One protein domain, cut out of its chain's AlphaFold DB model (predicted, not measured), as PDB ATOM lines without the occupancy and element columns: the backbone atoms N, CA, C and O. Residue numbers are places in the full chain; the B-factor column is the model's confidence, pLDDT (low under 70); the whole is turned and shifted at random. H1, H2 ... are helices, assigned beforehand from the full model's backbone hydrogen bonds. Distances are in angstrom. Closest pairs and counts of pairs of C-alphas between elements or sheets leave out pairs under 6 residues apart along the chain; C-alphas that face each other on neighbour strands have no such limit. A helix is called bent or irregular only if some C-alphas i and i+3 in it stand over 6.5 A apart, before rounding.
ATOM      1  N   LYS A   2     587.258 679.778 709.958       56.28
ATOM      2  CA  LYS A   2     587.440 678.592 709.073       56.28
ATOM      3  C   LYS A   2     588.511 678.705 707.960       56.28
ATOM      4  O   LYS A   2     588.954 677.681 707.454       56.28
ATOM      5  N   ARG A   3     588.932 679.916 707.565       59.34
ATOM      6  CA  ARG A   3     589.921 680.132 706.482       59.34
ATOM      7  C   ARG A   3     591.363 679.783 706.889       59.34
ATOM      8  O   ARG A   3     592.085 679.229 706.073       59.34
ATOM      9  N   ASN A   4     591.725 679.996 708.156       64.75
ATOM     10  CA  ASN A   4     593.091 679.784 708.663       64.75
ATOM     11  C   ASN A   4     593.423 678.298 708.878       64.75
ATOM     12  O   ASN A   4     594.577 677.895 708.812       64.75
ATOM     13  N   ILE A   5     592.399 677.469 709.103       76.44
ATOM     14  CA  ILE A   5     592.560 676.021 709.282       76.44
ATOM     15  C   ILE A   5     592.850 675.346 707.935       76.44
ATOM     16  O   ILE A   5     593.695 674.464 707.856       76.44
ATOM     17  N   ARG A   6     592.206 675.794 706.849       78.88
ATOM     18  CA  ARG A   6     592.446 675.243 705.504       78.88
ATOM     19  C   ARG A   6     593.860 675.541 705.006       78.88
ATOM     20  O   ARG A   6     594.501 674.649 704.468       78.88
ATOM     21  N   THR A   7     594.361 676.756 705.221       78.00
ATOM     22  CA  THR A   7     595.742 677.115 704.867       78.00
ATOM     23  C   THR A   7     596.766 676.365 705.714       78.00
ATOM     24  O   THR A   7     597.754 675.886 705.165       78.00
ATOM     25  N   ALA A   8     596.508 676.183 707.014       79.31
ATOM     26  CA  ALA A   8     597.368 675.378 707.879       79.31
ATOM     27  C   ALA A   8     597.431 673.907 707.430       79.31
ATOM     28  O   ALA A   8     598.518 673.345 707.334       79.31
ATOM     29  N   ILE A   9     596.292 673.300 707.078       85.56
ATOM     30  CA  ILE A   9     596.246 671.914 706.583       85.56
ATOM     31  C   ILE A   9     597.009 671.778 705.261       85.56
ATOM     32  O   ILE A   9     597.800 670.851 705.115       85.56
ATOM     33  N   ILE A  10     596.825 672.707 704.319       86.94
ATOM     34  CA  ILE A  10     597.538 672.676 703.031       86.94
ATOM     35  C   ILE A  10     599.055 672.787 703.245       86.94
ATOM     36  O   ILE A  10     599.810 672.034 702.634       86.94
ATOM     37  N   ALA A  11     599.503 673.674 704.139       84.06
ATOM     38  CA  ALA A  11     600.921 673.817 704.462       84.06
ATOM     39  C   ALA A  11     601.503 672.536 705.082       84.06
ATOM     40  O   ALA A  11     602.570 672.083 704.675       84.06
ATOM     41  N   ILE A  12     600.780 671.911 706.016       88.56
ATOM     42  CA  ILE A  12     601.209 670.662 706.657       88.56
ATOM     43  C   ILE A  12     601.297 669.526 705.630       88.56
ATOM     44  O   ILE A  12     602.297 668.813 705.592       88.56
ATOM     45  N   VAL A  13     600.295 669.382 704.758       90.25
ATOM     46  CA  VAL A  13     600.304 668.359 703.700       90.25
ATOM     47  C   VAL A  13     601.478 668.574 702.744       90.25
ATOM     48  O   VAL A  13     602.168 667.614 702.414       90.25
ATOM     49  N   ALA A  14     601.769 669.817 702.352       84.56
ATOM     50  CA  ALA A  14     602.914 670.122 701.497       84.56
ATOM     51  C   ALA A  14     604.256 669.737 702.152       84.56
ATOM     52  O   ALA A  14     605.115 669.154 701.490       84.56
ATOM     53  N   ILE A  15     604.415 669.997 703.454       85.25
ATOM     54  CA  ILE A  15     605.615 669.615 704.217       85.25
ATOM     55  C   ILE A  15     605.756 668.089 704.285       85.25
ATOM     56  O   ILE A  15     606.846 667.566 704.057       85.25
ATOM     57  N   ILE A  16     604.663 667.363 704.548       86.88
ATOM     58  CA  ILE A  16     604.671 665.894 704.616       86.88
ATOM     59  C   ILE A  16     605.015 665.290 703.251       86.88
ATOM     60  O   ILE A  16     605.856 664.398 703.174       86.88
ATOM     61  N   VAL A  17     604.421 665.793 702.166       84.62
ATOM     62  CA  VAL A  17     604.715 665.327 700.802       84.62
ATOM     63  C   VAL A  17     606.184 665.557 700.448       84.62
ATOM     64  O   VAL A  17     606.825 664.655 699.910       84.62
ATOM     65  N   ALA A  18     606.744 666.717 700.803       75.12
ATOM     66  CA  ALA A  18     608.165 666.983 700.617       75.12
ATOM     67  C   ALA A  18     609.031 665.994 701.417       75.12
ATOM     68  O   ALA A  18     609.926 665.373 700.848       75.12
ATOM     69  N   ALA A  19     608.729 665.776 702.701       80.00
ATOM     70  CA  ALA A  19     609.463 664.840 703.555       80.00
ATOM     71  C   ALA A  19     609.413 663.392 703.034       80.00
ATOM     72  O   ALA A  19     610.436 662.709 703.021       80.00
ATOM     73  N   VAL A  20     608.257 662.935 702.539       81.56
ATOM     74  CA  VAL A  20     608.103 661.607 701.923       81.56
ATOM     75  C   VAL A  20     608.888 661.512 700.616       81.56
ATOM     76  O   VAL A  20     609.562 660.509 700.387       81.56
ATOM     77  N   ALA A  21     608.879 662.552 699.778       73.88
ATOM     78  CA  ALA A  21     609.669 662.585 698.546       73.88
ATOM     79  C   ALA A  21     611.189 662.554 698.814       73.88
ATOM     80  O   ALA A  21     611.936 661.951 698.040       73.88
ATOM     81  N   PHE A  22     611.643 663.134 699.933       68.12
ATOM     82  CA  PHE A  22     613.025 663.010 700.412       68.12
ATOM     83  C   PHE A  22     613.333 661.616 700.983       68.12
ATOM     84  O   PHE A  22     614.364 661.039 700.646       68.12
ATOM     85  N   ALA A  23     612.445 661.039 701.799       72.12
ATOM     86  CA  ALA A  23     612.665 659.736 702.438       72.12
ATOM     87  C   ALA A  23     612.618 658.551 701.455       72.12
ATOM     88  O   ALA A  23     613.292 657.547 701.657       72.12
ATOM     89  N   THR A  24     611.838 658.671 700.379       74.44
ATOM     90  CA  THR A  24     611.675 657.628 699.348       74.44
ATOM     91  C   THR A  24     612.719 657.703 698.229       74.44
ATOM     92  O   THR A  24     612.690 656.886 697.313       74.44
ATOM     93  N   GLY A  25     613.648 658.669 698.276       63.66
ATOM     94  CA  GLY A  25     614.711 658.822 697.274       63.66
ATOM     95  C   GLY A  25     614.248 659.370 695.916       63.66
ATOM     96  O   GLY A  25     615.041 659.425 694.978       63.66
ATOM     97  N   LEU A  26     612.989 659.812 695.806       68.00
ATOM     98  CA  LEU A  26     612.453 660.524 694.637       68.00
ATOM     99  C   LEU A  26     613.170 661.869 694.409       68.00
ATOM    100  O   LEU A  26     613.334 662.301 693.267       68.00
ATOM    101  N   LEU A  27     613.645 662.506 695.486       60.81
ATOM    102  CA  LEU A  27     614.537 663.666 695.461       60.81
ATOM    103  C   LEU A  27     615.965 663.250 695.835       60.81
ATOM    104  O   LEU A  27     616.313 663.107 697.005       60.81
ATOM    105  N   ASP A  28     616.806 663.082 694.819       71.81
ATOM    106  CA  ASP A  28     618.224 662.762 694.979       71.81
ATOM    107  C   ASP A  28     619.011 664.008 695.427       71.81
ATOM    108  O   ASP A  28     619.278 664.922 694.638       71.81
ATOM    109  N   TRP A  29     619.384 664.034 696.711       62.50
ATOM    110  CA  TRP A  29     620.125 665.127 697.352       62.50
ATOM    111  C   TRP A  29     621.399 665.505 696.589       62.50
ATOM    112  O   TRP A  29     621.697 666.689 696.434       62.50
ATOM    113  N   LYS A  30     622.104 664.522 696.011       65.94
ATOM    114  CA  LYS A  30     623.335 664.777 695.250       65.94
ATOM    115  C   LYS A  30     623.054 665.510 693.942       65.94
ATOM    116  O   LYS A  30     623.817 666.395 693.558       65.94
ATOM    117  N   LYS A  31     621.942 665.197 693.266       68.94
ATOM    118  CA  LYS A  31     621.531 665.907 692.040       68.94
ATOM    119  C   LYS A  31     621.050 667.322 692.333       68.94
ATOM    120  O   LYS A  31     621.300 668.217 691.528       68.94
ATOM    121  N   VAL A  32     620.368 667.529 693.459       67.81
ATOM    122  CA  VAL A  32     619.911 668.860 693.881       67.81
ATOM    123  C   VAL A  32     621.104 669.741 694.248       67.81
ATOM    124  O   VAL A  32     621.199 670.850 693.730       67.81
ATOM    125  N   GLN A  33     622.050 669.230 695.043       72.00
ATOM    126  CA  GLN A  33     623.281 669.948 695.388       72.00
ATOM    127  C   GLN A  33     624.091 670.315 694.144       72.00
ATOM    128  O   GLN A  33     624.411 671.483 693.950       72.00
ATOM    129  N   TRP A  34     624.318 669.364 693.236       71.12
ATOM    130  CA  TRP A  34     625.077 669.626 692.013       71.12
ATOM    131  C   TRP A  34     624.410 670.666 691.095       71.12
ATOM    132  O   TRP A  34     625.088 671.495 690.484       71.12
ATOM    133  N   ARG A  35     623.072 670.663 690.996       69.81
ATOM    134  CA  ARG A  35     622.328 671.684 690.235       69.81
ATOM    135  C   ARG A  35     622.384 673.053 690.910       69.81
ATOM    136  O   ARG A  35     622.533 674.050 690.208       69.81
ATOM    137  N   ALA A  36     622.286 673.097 692.238       68.81
ATOM    138  CA  ALA A  36     622.397 674.328 693.012       68.81
ATOM    139  C   ALA A  36     623.800 674.938 692.890       68.81
ATOM    140  O   ALA A  36     623.923 676.116 692.573       68.81
ATOM    141  N   GLU A  37     624.852 674.129 693.026       72.94
ATOM    142  CA  GLU A  37     626.241 674.561 692.839       72.94
ATOM    143  C   GLU A  37     626.485 675.096 691.426       72.94
ATOM    144  O   GLU A  37     627.079 676.158 691.262       72.94
ATOM    145  N   ARG A  38     625.978 674.419 690.384       71.50
ATOM    146  CA  ARG A  38     626.091 674.923 689.005       71.50
ATOM    147  C   ARG A  38     625.379 676.253 688.798       71.50
ATOM    148  O   ARG A  38     625.923 677.109 688.108       71.50
ATOM    149  N   ALA A  39     624.186 676.415 689.363       73.12
ATOM    150  CA  ALA A  39     623.424 677.652 689.245       73.12
ATOM    151  C   ALA A  39     624.127 678.811 689.968       73.12
ATOM    152  O   ALA A  39     624.276 679.886 689.392       73.12
ATOM    153  N   VAL A  40     624.629 678.575 691.183       73.94
ATOM    154  CA  VAL A  40     625.386 679.573 691.953       73.94
ATOM    155  C   VAL A  40     626.682 679.950 691.233       73.94
ATOM    156  O   VAL A  40     626.949 681.134 691.050       73.94
ATOM    157  N   ASN A  41     627.446 678.972 690.740       75.38
ATOM    158  CA  ASN A  41     628.694 679.232 690.017       75.38
ATOM    159  C   ASN A  41     628.465 679.969 688.685       75.38
ATOM    160  O   ASN A  41     629.272 680.818 688.307       75.38
ATOM    161  N   ALA A  42     627.369 679.679 687.977       73.12
ATOM    162  CA  ALA A  42     627.012 680.391 686.752       73.12
ATOM    163  C   ALA A  42     626.701 681.869 687.034       73.12
ATOM    164  O   ALA A  42     627.282 682.740 686.387       73.12
ATOM    165  N   VAL A  43     625.876 682.147 688.050       68.94
ATOM    166  CA  VAL A  43     625.526 683.517 688.462       68.94
ATOM    167  C   VAL A  43     626.753 684.272 688.973       68.94
ATOM    168  O   VAL A  43     626.959 685.421 688.592       68.94
ATOM    169  N   GLN A  44     627.610 683.623 689.767       71.75
ATOM    170  CA  GLN A  44     628.863 684.220 690.233       71.75
ATOM    171  C   GLN A  44     629.752 684.627 689.050       71.75
ATOM    172  O   GLN A  44     630.217 685.762 688.989       71.75
ATOM    173  N   SER A  45     629.899 683.751 688.049       67.00
ATOM    174  CA  SER A  45     630.709 684.048 686.862       67.00
ATOM    175  C   SER A  45     630.150 685.193 686.004       67.00
ATOM    176  O   SER A  45     630.909 685.887 685.327       67.00
ATOM    177  N   GLU A  46     628.833 685.408 686.017       62.03
ATOM    178  CA  GLU A  46     628.196 686.542 685.345       62.03
ATOM    179  C   GLU A  46     628.373 687.845 686.127       62.03
ATOM    180  O   GLU A  46     628.676 688.868 685.513       62.03
ATOM    181  N   PHE A  47     628.282 687.813 687.461       59.00
ATOM    182  CA  PHE A  47     628.600 688.961 688.317       59.00
ATOM    183  C   PHE A  47     630.063 689.394 688.175       59.00
ATOM    184  O   PHE A  47     630.333 690.587 688.021       59.00
ATOM    185  N   ASP A  48     630.995 688.442 688.132       61.41
ATOM    186  CA  ASP A  48     632.418 688.729 687.938       61.41
ATOM    187  C   ASP A  48     632.662 689.393 686.568       61.41
ATOM    188  O   ASP A  48     633.376 690.395 686.470       61.41
ATOM    189  N   ARG A  49     632.002 688.907 685.505       58.81
ATOM    190  CA  ARG A  49     632.090 689.483 684.148       58.81
ATOM    191  C   ARG A  49     631.400 690.839 684.006       58.81
ATOM    192  O   ARG A  49     631.880 691.679 683.249       58.81
ATOM    193  N   ALA A  50     630.283 691.052 684.696       56.28
ATOM    194  CA  ALA A  50     629.538 692.308 684.656       56.28
ATOM    195  C   ALA A  50     630.188 693.400 685.526       56.28
ATOM    196  O   ALA A  50     630.070 694.584 685.211       56.28
ATOM    197  N   GLY A  51     630.887 693.013 686.599       53.22
ATOM    198  CA  GLY A  51     631.490 693.930 687.567       53.22
ATOM    199  C   GLY A  51     632.961 694.267 687.328       53.22
ATOM    200  O   GLY A  51     633.409 695.337 687.743       53.22
ATOM    201  N   SER A  52     633.731 693.415 686.647       49.16
ATOM    202  CA  SER A  52     635.178 693.610 686.536       49.16
ATOM    203  C   SER A  52     635.663 693.605 685.087       49.16
ATOM    204  O   SER A  52     635.769 692.579 684.418       49.16
TER     205      SER A  52
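This is residues 2 to 52 of the 148 residues of an uncharacterized protein of bacterium (UniProt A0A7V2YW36). Two long, straight helices, H1 and H2, form the arms of a wide-open V, joined at its point by a short loop, residues 24 to 28, with nothing filling the space between the arms. The V is flat: the C-alphas span 55 by 29 by 7 A along their three main axes. The printed part has 51 residues with two named helices, H1 then H2, and no named strand, and its class is all helix. It is extended, with a radius of gyration of the C-alphas of 18.0 A.

H1 covers residues 2 to 23, from C-alpha 2 at (587.440, 678.592, 709.073) to C-alpha 23 at (612.665, 659.736, 702.438), a length of 32.2 A. A tight link of 5 residues follows. H2, residues 29 to 51, is the longest helix by residues; it begins with C-alpha 29 at (620.125, 665.127, 697.352) and ends with C-alpha 51 at (631.490, 693.930, 687.567), 32.5 A away. Neither helix is bent.

H1 and H2 are apart, but only just: their closest C-alphas are 8.0 A from each other. Residues 2 to 17, which belong to H1, stand free. Residues 28 to 52, of which 29 to 51 belong to H2, stand free too. In H2 every O i to N i+4 pair is within hydrogen-bond range, and in H1 17 of 18 are.

The two C-alphas farthest apart are those of Lys 2 and Ser 52, the first and last printed residues, at 54.9 A. The printed part has no cut. The mean pLDDT of the printed part is 71.6, with 22 residues under 70, among them residues 2 to 4, 25 to 27 and 45 to 52.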